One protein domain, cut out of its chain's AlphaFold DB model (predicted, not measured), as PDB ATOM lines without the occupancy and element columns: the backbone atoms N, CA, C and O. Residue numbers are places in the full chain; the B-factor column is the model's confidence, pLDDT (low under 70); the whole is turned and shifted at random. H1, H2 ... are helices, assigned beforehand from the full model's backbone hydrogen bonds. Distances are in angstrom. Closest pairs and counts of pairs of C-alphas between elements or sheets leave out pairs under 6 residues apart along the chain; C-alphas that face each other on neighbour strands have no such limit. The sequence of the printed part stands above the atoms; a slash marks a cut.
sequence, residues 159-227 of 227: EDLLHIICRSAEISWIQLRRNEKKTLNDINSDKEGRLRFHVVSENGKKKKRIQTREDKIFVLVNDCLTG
ATOM      1  N   GLU A 159      48.292  21.596  -7.389       92.44
ATOM      2  CA  GLU A 159      48.447  21.230  -8.800       92.44
ATOM      3  C   GLU A 159      49.760  20.467  -9.042       92.44
ATOM      4  O   GLU A 159      49.764  19.445  -9.730       92.44
ATOM      5  N   ASP A 160      50.857  20.884  -8.397       92.62
ATOM      6  CA  ASP A 160      52.137  20.167  -8.456       92.62
ATOM      7  C   ASP A 160      52.020  18.759  -7.861       92.62
ATOM      8  O   ASP A 160      52.487  17.783  -8.453       92.62
ATOM      9  N   LEU A 161      51.347  18.634  -6.711       92.62
ATOM     10  CA  LEU A 161      51.071  17.340  -6.081       92.62
ATOM     11  C   LEU A 161      50.229  16.441  -6.993       92.62
ATOM     12  O   LEU A 161      50.522  15.252  -7.136       92.62
ATOM     13  N   LEU A 162      49.221  17.006  -7.661       93.31
ATOM     14  CA  LEU A 162      48.415  16.276  -8.632       93.31
ATOM     15  C   LEU A 162      49.275  15.777  -9.803       93.31
ATOM     16  O   LEU A 162      49.152  14.618 -10.206       93.31
ATOM     17  N   HIS A 163      50.197  16.596 -10.313       93.75
ATOM     18  CA  HIS A 163      51.142  16.169 -11.345       93.75
ATOM     19  C   HIS A 163      52.085  15.052 -10.884       93.75
ATOM     20  O   HIS A 163      52.381  14.158 -11.684       93.75
ATOM     21  N   ILE A 164      52.528  15.063  -9.622       94.94
ATOM     22  CA  ILE A 164      53.320  13.969  -9.040       94.94
ATOM     23  C   ILE A 164      52.508  12.671  -9.044       94.94
ATOM     24  O   ILE A 164      52.990  11.666  -9.567       94.94
ATOM     25  N   ILE A 165      51.259  12.708  -8.565       93.81
ATOM     26  CA  ILE A 165      50.357  11.543  -8.553       93.81
ATOM     27  C   ILE A 165      50.149  10.998  -9.971       93.81
ATOM     28  O   ILE A 165      50.200   9.793 -10.197       93.81
ATOM     29  N   CYS A 166      49.973  11.873 -10.964       95.38
ATOM     30  CA  CYS A 166      49.780  11.454 -12.356       95.38
ATOM     31  C   CYS A 166      50.992  10.714 -12.946       95.38
ATOM     32  O   CYS A 166      50.849   9.964 -13.916       95.38
ATOM     33  N   ARG A 167      52.182  10.927 -12.375       95.88
ATOM     34  CA  ARG A 167      53.443  10.297 -12.787       95.88
ATOM     35  C   ARG A 167      53.796   9.058 -11.959       95.88
ATOM     36  O   ARG A 167      54.766   8.387 -12.309       95.88
ATOM     37  N   SER A 168      53.012   8.721 -10.935       96.62
ATOM     38  CA  SER A 168      53.221   7.559 -10.070       96.62
ATOM     39  C   SER A 168      53.327   6.239 -10.850       96.62
ATOM     40  O   SER A 168      52.603   5.979 -11.820       96.62
ATOM     41  N   ALA A 169      54.238   5.375 -10.407       96.75
ATOM     42  CA  ALA A 169      54.564   4.101 -11.040       96.75
ATOM     43  C   ALA A 169      53.459   3.038 -10.879       96.75
ATOM     44  O   ALA A 169      53.372   2.101 -11.681       96.75
ATOM     45  N   GLU A 170      52.593   3.164  -9.872       96.12
ATOM     46  CA  GLU A 170      51.448   2.284  -9.604       96.12
ATOM     47  C   GLU A 170      50.409   2.354 -10.727       96.12
ATOM     48  O   GLU A 170      49.797   1.346 -11.077       96.12
ATOM     49  N   ILE A 171      50.256   3.530 -11.336       95.56
ATOM     50  CA  ILE A 171      49.279   3.804 -12.396       95.56
ATOM     51  C   ILE A 171      49.928   3.919 -13.783       95.56
ATOM     52  O   ILE A 171      49.298   4.350 -14.749       95.56
ATOM     53  N   SER A 172      51.187   3.486 -13.907       94.62
ATOM     54  CA  SER A 172      51.947   3.481 -15.167       94.62
ATOM     55  C   SER A 172      51.295   2.666 -16.286       94.62
ATOM     56  O   SER A 172      51.430   2.993 -17.465       94.62
ATOM     57  N   TRP A 173      50.530   1.639 -15.923       94.75
ATOM     58  CA  TRP A 173      49.821   0.771 -16.859       94.75
ATOM     59  C   TRP A 173      48.597   1.440 -17.509       94.75
ATOM     60  O   TRP A 173      48.103   0.942 -18.524       94.75
ATOM     61  N   ILE A 174      48.104   2.566 -16.976       95.94
ATOM     62  CA  ILE A 174      46.969   3.289 -17.560       95.94
ATOM     63  C   ILE A 174      47.417   3.951 -18.864       95.94
ATOM     64  O   ILE A 174      48.292   4.810 -18.884       95.94
ATOM     65  N   GLN A 175      46.774   3.568 -19.966       96.00
ATOM     66  CA  GLN A 175      47.061   4.093 -21.301       96.00
ATOM     67  C   GLN A 175      45.969   5.053 -21.780       96.00
ATOM     68  O   GLN A 175      44.790   4.889 -21.441       96.00
ATOM     69  N   LEU A 176      46.363   6.018 -22.619       96.75
ATOM     70  CA  LEU A 176      45.445   6.880 -23.364       96.75
ATOM     71  C   LEU A 176      45.003   6.189 -24.664       96.75
ATOM     72  O   LEU A 176      45.797   5.962 -25.578       96.75
ATOM     73  N   ARG A 177      43.712   5.888 -24.773       96.12
ATOM     74  CA  ARG A 177      43.065   5.256 -25.928       96.12
ATOM     75  C   ARG A 177      42.488   6.311 -26.870       96.12
ATOM     76  O   ARG A 177      42.217   7.444 -26.492       96.12
ATOM     77  N   ARG A 178      42.294   5.957 -28.146       95.00
ATOM     78  CA  ARG A 178      41.803   6.910 -29.163       95.00
ATOM     79  C   ARG A 178      40.350   7.335 -28.932       95.00
ATOM     80  O   ARG A 178      40.028   8.499 -29.142       95.00
ATOM     81  N   ASN A 179      39.498   6.409 -28.497       96.06
ATOM     82  CA  ASN A 179      38.054   6.608 -28.340       96.06
ATOM     83  C   ASN A 179      37.670   7.519 -27.163       96.06
ATOM     84  O   ASN A 179      36.595   8.102 -27.183       96.06
ATOM     85  N   GLU A 180      38.544   7.687 -26.173       96.31
ATOM     86  CA  GLU A 180      38.299   8.547 -25.003       96.31
ATOM     87  C   GLU A 180      38.830   9.980 -25.172       96.31
ATOM     88  O   GLU A 180      38.463  10.865 -24.405       96.31
ATOM     89  N   LYS A 181      39.659  10.251 -26.194       96.00
ATOM     90  CA  LYS A 181      40.291  11.572 -26.376       96.00
ATOM     91  C   LYS A 181      39.282  12.706 -26.502       96.00
ATOM     92  O   LYS A 181      39.541  13.786 -25.988       96.00
ATOM     93  N   LYS A 182      38.165  12.481 -27.203       95.44
ATOM     94  CA  LYS A 182      37.138  13.513 -27.393       95.44
ATOM     95  C   LYS A 182      36.548  13.928 -26.044       95.44
ATOM     96  O   LYS A 182      36.667  15.088 -25.680       95.44
ATOM     97  N   THR A 183      36.052  12.959 -25.278       95.12
ATOM     98  CA  THR A 183      35.493  13.188 -23.942       95.12
ATOM     99  C   THR A 183      36.496  13.866 -23.010       95.12
ATOM    100  O   THR A 183      36.155  14.838 -22.351       95.12
ATOM    101  N   LEU A 184      37.759  13.424 -23.003       96.12
ATOM    102  CA  LEU A 184      38.802  14.039 -22.174       96.12
ATOM    103  C   LEU A 184      39.104  15.495 -22.575       96.12
ATOM    104  O   LEU A 184      39.350  16.327 -21.707       96.12
ATOM    105  N   ASN A 185      39.077  15.820 -23.873       95.44
ATOM    106  CA  ASN A 185      39.241  17.200 -24.339       95.44
ATOM    107  C   ASN A 185      38.059  18.078 -23.922       95.44
ATOM    108  O   ASN A 185      38.271  19.239 -23.573       95.44
ATOM    109  N   ASP A 186      36.843  17.532 -23.972       93.12
ATOM    110  CA  ASP A 186      35.622  18.241 -23.592       93.12
ATOM    111  C   ASP A 186      35.634  18.547 -22.083       93.12
ATOM    112  O   ASP A 186      35.423  19.700 -21.708       93.12
ATOM    113  N   ILE A 187      36.020  17.575 -21.240       93.31
ATOM    114  CA  ILE A 187      36.210  17.780 -19.790       93.31
ATOM    115  C   ILE A 187      37.309  18.820 -19.528       93.31
ATOM    116  O   ILE A 187      37.093  19.769 -18.786       93.31
ATOM    117  N   ASN A 188      38.483  18.713 -20.164       94.00
ATOM    118  CA  ASN A 188      39.564  19.683 -19.939       94.00
ATOM    119  C   ASN A 188      39.222  21.101 -20.431       94.00
ATOM    120  O   ASN A 188      39.802  22.077 -19.958       94.00
ATOM    121  N   SER A 189      38.310  21.226 -21.397       91.69
ATOM    122  CA  SER A 189      37.854  22.518 -21.923       91.69
ATOM    123  C   SER A 189      36.770  23.166 -21.068       91.69
ATOM    124  O   SER A 189      36.300  24.233 -21.466       91.69
ATOM    125  N   ASP A 190      36.381  22.519 -19.962       87.75
ATOM    126  CA  ASP A 190      35.273  22.887 -19.088       87.75
ATOM    127  C   ASP A 190      35.013  24.400 -19.043       87.75
ATOM    128  O   ASP A 190      35.886  25.212 -18.711       87.75
ATOM    129  N   LYS A 191      33.791  24.752 -19.446       83.75
ATOM    130  CA  LYS A 191      33.292  26.127 -19.521       83.75
ATOM    131  C   LYS A 191      32.444  26.495 -18.307       83.75
ATOM    132  O   LYS A 191      32.184  27.677 -18.112       83.75
ATOM    133  N   GLU A 192      32.008  25.502 -17.539       84.19
ATOM    134  CA  GLU A 192      31.125  25.667 -16.384       84.19
ATOM    135  C   GLU A 192      31.924  25.948 -15.104       84.19
ATOM    136  O   GLU A 192      31.353  26.376 -14.106       84.19
ATOM    137  N   GLY A 193      33.253  25.785 -15.145       83.56
ATOM    138  CA  GLY A 193      34.153  26.120 -14.039       83.56
ATOM    139  C   GLY A 193      34.140  25.091 -12.909       83.56
ATOM    140  O   GLY A 193      34.549  25.403 -11.793       83.56
ATOM    141  N   ARG A 194      33.679  23.873 -13.195       88.25
ATOM    142  CA  ARG A 194      33.700  22.731 -12.281       88.25
ATOM    143  C   ARG A 194      35.125  22.224 -12.077       88.25
ATOM    144  O   ARG A 194      35.530  21.943 -10.956       88.25
ATOM    145  N   LEU A 195      35.902  22.126 -13.153       90.19
ATOM    146  CA  LEU A 195      37.246  21.569 -13.125       90.19
ATOM    147  C   LEU A 195      38.242  22.580 -12.524       90.19
ATOM    148  O   LEU A 195      38.477  23.649 -13.081       90.19
ATOM    149  N   ARG A 196      38.869  22.225 -11.395       90.19
ATOM    150  CA  ARG A 196      39.732  23.132 -10.614       90.19
ATOM    151  C   ARG A 196      41.036  23.521 -11.320       90.19
ATOM    152  O   ARG A 196      41.404  24.690 -11.324       90.19
ATOM    153  N   PHE A 197      41.732  22.542 -11.892       92.88
ATOM    154  CA  PHE A 197      42.970  22.695 -12.649       92.88
ATOM    155  C   PHE A 197      42.799  22.136 -14.063       92.88
ATOM    156  O   PHE A 197      42.063  21.174 -14.290       92.88
ATOM    157  N   HIS A 198      43.507  22.716 -15.026       93.44
ATOM    158  CA  HIS A 198      43.430  22.304 -16.424       93.44
ATOM    159  C   HIS A 198      44.801  21.878 -16.918       93.44
ATOM    160  O   HIS A 198      45.811  22.474 -16.563       93.44
ATOM    161  N   VAL A 199      44.837  20.915 -17.834       93.69
ATOM    162  CA  VAL A 199      46.081  20.565 -18.519       93.69
ATOM    163  C   VAL A 199      46.517  21.753 -19.375       93.69
ATOM    164  O   VAL A 199      45.791  22.169 -20.288       93.69
ATOM    165  N   VAL A 200      47.710  22.277 -19.102       91.81
ATOM    166  CA  VAL A 200      48.325  23.396 -19.826       91.81
ATOM    167  C   VAL A 200      49.415  22.918 -20.788       91.81
ATOM    168  O   VAL A 200      50.054  21.889 -20.579       91.81
ATOM    169  N   SER A 201      49.610  23.639 -21.892       87.44
ATOM    170  CA  SER A 201      50.791  23.492 -22.752       87.44
ATOM    171  C   SER A 201      51.976  24.294 -22.210       87.44
ATOM    172  O   SER A 201      51.809  25.138 -21.337       87.44
ATOM    173  N   GLU A 202      53.165  24.084 -22.778       83.81
ATOM    174  CA  GLU A 202      54.417  24.754 -22.372       83.81
ATOM    175  C   GLU A 202      54.332  26.291 -22.361       83.81
ATOM    176  O   GLU A 202      55.034  26.956 -21.613       83.81
ATOM    177  N   ASN A 203      53.427  26.869 -23.153       85.81
ATOM    178  CA  ASN A 203      53.147  28.307 -23.188       85.81
ATOM    179  C   ASN A 203      52.126  28.784 -22.127       85.81
ATOM    180  O   ASN A 203      51.596  29.888 -22.252       85.81
ATOM    181  N   GLY A 204      51.771  27.940 -21.154       84.81
ATOM    182  CA  GLY A 204      50.812  28.227 -20.080       84.81
ATOM    183  C   GLY A 204      49.340  28.264 -20.507       84.81
ATOM    184  O   GLY A 204      48.466  28.545 -19.692       84.81
ATOM    185  N   LYS A 205      49.020  27.998 -21.781       88.12
ATOM    186  CA  LYS A 205      47.630  27.997 -22.271       88.12
ATOM    187  C   LYS A 205      46.973  26.638 -22.061       88.12
ATOM    188  O   LYS A 205      47.622  25.606 -22.198       88.12
ATOM    189  N   LYS A 206      45.656  26.627 -21.823       90.31
ATOM    190  CA  LYS A 206      44.870  25.384 -21.742       90.31
ATOM    191  C   LYS A 206      45.054  24.549 -23.014       90.31
ATOM    192  O   LYS A 206      44.855  25.028 -24.138       90.31
ATOM    193  N   LYS A 207      45.418  23.284 -22.834       92.44
ATOM    194  CA  LYS A 207      45.673  22.342 -23.920       92.44
ATOM    195  C   LYS A 207      44.346  21.911 -24.548       92.44
ATOM    196  O   LYS A 207      43.477  21.357 -23.883       92.44
ATOM    197  N   LYS A 208      44.208  22.111 -25.863       88.69
ATOM    198  CA  LYS A 208      43.012  21.691 -26.624       88.69
ATOM    199  C   LYS A 208      42.929  20.180 -26.861       88.69
ATOM    200  O   LYS A 208      41.878  19.673 -27.233       88.69
ATOM    201  N   ARG A 209      44.064  19.481 -26.775       93.06
ATOM    202  CA  ARG A 209      44.178  18.060 -27.118       93.06
ATOM    203  C   ARG A 209      44.993  17.324 -26.069       93.06
ATOM    204  O   ARG A 209      46.192  17.561 -25.958       93.06
ATOM    205  N   ILE A 210      44.360  16.392 -25.379       95.44
ATOM    206  CA  ILE A 210      44.985  15.435 -24.474       95.44
ATOM    207  C   ILE A 210      45.815  14.437 -25.289       95.44
ATOM    208  O   ILE A 210      45.337  13.841 -26.267       95.44
ATOM    209  N   GLN A 211      47.092  14.303 -24.933       94.25
ATOM    210  CA  GLN A 211      48.069  13.559 -25.739       94.25
ATOM    211  C   GLN A 211      48.801  12.475 -24.959       94.25
ATOM    212  O   GLN A 211      49.181  11.480 -25.575       94.25
ATOM    213  N   THR A 212      48.969  12.641 -23.650       95.44
ATOM    214  CA  THR A 212      49.730  11.712 -22.810       95.44
ATOM    215  C   THR A 212      48.818  10.947 -21.850       95.44
ATOM    216  O   THR A 212      47.644  11.287 -21.667       95.44
ATOM    217  N   ARG A 213      49.343   9.878 -21.244       95.75
ATOM    218  CA  ARG A 213      48.616   9.159 -20.186       95.75
ATOM    219  C   ARG A 213      48.505  10.009 -18.919       95.75
ATOM    220  O   ARG A 213      47.485   9.952 -18.245       95.75
ATOM    221  N   GLU A 214      49.516  10.822 -18.633       95.81
ATOM    222  CA  GLU A 214      49.562  11.721 -17.485       95.81
ATOM    223  C   GLU A 214      48.475  12.790 -17.616       95.81
ATOM    224  O   GLU A 214      47.743  13.014 -16.661       95.81
ATOM    225  N   ASP A 215      48.295  13.364 -18.814       95.69
ATOM    226  CA  ASP A 215      47.207  14.301 -19.110       95.69
ATOM    227  C   ASP A 215      45.833  13.660 -18.821       95.69
ATOM    228  O   ASP A 215      44.954  14.282 -18.229       95.69
ATOM    229  N   LYS A 216      45.638  12.401 -19.241       96.31
ATOM    230  CA  LYS A 216      44.397  11.653 -18.990       96.31
ATOM    231  C   LYS A 216      44.147  11.488 -17.496       96.31
ATOM    232  O   LYS A 216      43.043  11.758 -17.037       96.31
ATOM    233  N   ILE A 217      45.148  11.006 -16.765       96.69
ATOM    234  CA  ILE A 217      45.031  10.773 -15.324       96.69
ATOM    235  C   ILE A 217      44.742  12.098 -14.616       96.69
ATOM    236  O   ILE A 217      43.837  12.145 -13.792       96.69
ATOM    237  N   PHE A 218      45.432  13.174 -14.997       95.94
ATOM    238  CA  PHE A 218      45.240  14.505 -14.429       95.94
ATOM    239  C   PHE A 218      43.797  14.979 -14.569       95.94
ATOM    240  O   PHE A 218      43.178  15.367 -13.580       95.94
ATOM    241  N   VAL A 219      43.239  14.885 -15.780       95.12
ATOM    242  CA  VAL A 219      41.843  15.258 -16.035       95.12
ATOM    243  C   VAL A 219      40.896  14.394 -15.206       95.12
ATOM    244  O   VAL A 219      40.030  14.944 -14.545       95.12
ATOM    245  N   LEU A 220      41.068  13.069 -15.196       94.69
ATOM    246  CA  LEU A 220      40.158  12.155 -14.493       94.69
ATOM    247  C   LEU A 220      40.203  12.309 -12.968       94.69
ATOM    248  O   LEU A 220      39.163  12.272 -12.316       94.69
ATOM    249  N   VAL A 221      41.394  12.469 -12.390       93.69
ATOM    250  CA  VAL A 221      41.546  12.669 -10.943       93.69
ATOM    251  C   VAL A 221      40.966  14.019 -10.548       93.69
ATOM    252  O   VAL A 221      40.218  14.092  -9.579       93.69
ATOM    253  N   ASN A 222      41.257  15.076 -11.309       92.06
ATOM    254  CA  ASN A 222      40.715  16.389 -11.000       92.06
ATOM    255  C   ASN A 222      39.186  16.425 -11.161       92.06
ATOM    256  O   ASN A 222      38.498  16.958 -10.300       92.06
ATOM    257  N   ASP A 223      38.648  15.788 -12.203       91.44
ATOM    258  CA  ASP A 223      37.209  15.624 -12.419       91.44
ATOM    259  C   ASP A 223      36.528  14.953 -11.217       91.44
ATOM    260  O   ASP A 223      35.576  15.498 -10.667       91.44
ATOM    261  N   CYS A 224      37.094  13.839 -10.744       90.50
ATOM    262  CA  CYS A 224      36.617  13.096  -9.577       90.50
ATOM    263  C   CYS A 224      36.670  13.912  -8.274       90.50
ATOM    264  O   CYS A 224      35.769  13.811  -7.452       90.50
ATOM    265  N   LEU A 225      37.709  14.730  -8.080       85.38
ATOM    266  CA  LEU A 225      37.855  15.570  -6.883       85.38
ATOM    267  C   LEU A 225      36.968  16.825  -6.900       85.38
ATOM    268  O   LEU A 225      36.861  17.504  -5.880       85.38
ATOM    269  N   THR A 226      36.393  17.165  -8.056       81.62
ATOM    270  CA  THR A 226      35.541  18.352  -8.240       81.62
ATOM    271  C   THR A 226      34.052  18.050  -8.384       81.62
ATOM    272  O   THR A 226      33.256  18.987  -8.349       81.62
ATOM    273  N   GLY A 227      33.687  16.780  -8.588       59.56
ATOM    274  CA  GLY A 227      32.300  16.302  -8.606       59.56
ATOM    275  C   GLY A 227      31.774  16.017  -7.209       59.56
ATOM    276  O   GLY A 227      30.554  16.206  -7.024       59.56
TER     277      GLY A 227
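AT A GLANCE: This is residues 159 to 227 of the 227 residues of the protein "SEC63 domain-containing protein" of Aegilops tauschii subsp. strangulata (UniProt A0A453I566). The longest helix, H3, lies between two shorter helices, H1 and H2, which pack on roughly opposite sides of it, each set steeply to its line. Two long stretches hold no named element: residues 168 to 180, with a short helical run at 169 to 171, go round the rim from H1 to H2, and residues 189 to 212 make a long loop from H2 that folds back on itself near residues 201 to 205 before it reaches H3. The printed part has 69 residues, with three named helices in the order H1, H2, H3 and no named strand; the class is all helix, though only 31 of the 69 residues are in named elements. The whole is compact and rounded, with a radius of gyration of the C-alphas of 11.4 A and spans of 32 by 28 by 27 A.

IN THESE COORDINATES: H3 holds residues 213 to 226, 14 residues, and measures 20.0 A from first to last C-alpha; it begins at C-alpha 213 at (48.616, 9.159, -20.186) and ends at C-alpha 226 at (35.541, 18.352, -8.240). H1 holds residues 159 to 167, begins at C-alpha 159 at (48.447, 21.230, -8.800) and is 12.7 A long. H2 holds residues 181 to 188 and is 10.4 A long.

HOW THE PARTS SIT: H3 touches both other helices. It touches H1 with its residues 214 to 218 alone, and the closest C-alphas of the two are those of Cys 166 and Glu 214, 5.1 A apart. H1 and H3 run opposite ways at a steep tilt of 51 degrees. H3 touches H2 as well, the closest C-alphas being those of Asn 188 and Val 219, 6.3 A apart. H2 and H3 run the same way at a steep tilt of 45 degrees. H1 and H2 are apart. In H1, H2 and H3 every O i to N i+4 pair is within hydrogen-bond range.

THE WHOLE: The two C-alphas farthest apart are those of Ala 169 and Glu 192, at 32.3 A. The first and last printed C-alphas, those of Glu 159 and Gly 227, are 16.9 A apart, and residue 227 is the chain's last residue. The printed part has no cut. The link from H1 to H2, 13 residues, is long, and its C-alphas lie 11 to 17 A from the mean of the C-alphas. The link from H2 to H3, 24 residues, is long too, with C-alphas 6 to 17 A from that mean. The mean pLDDT of the printed part is 92.2, and one residue, Gly 227, is under 70.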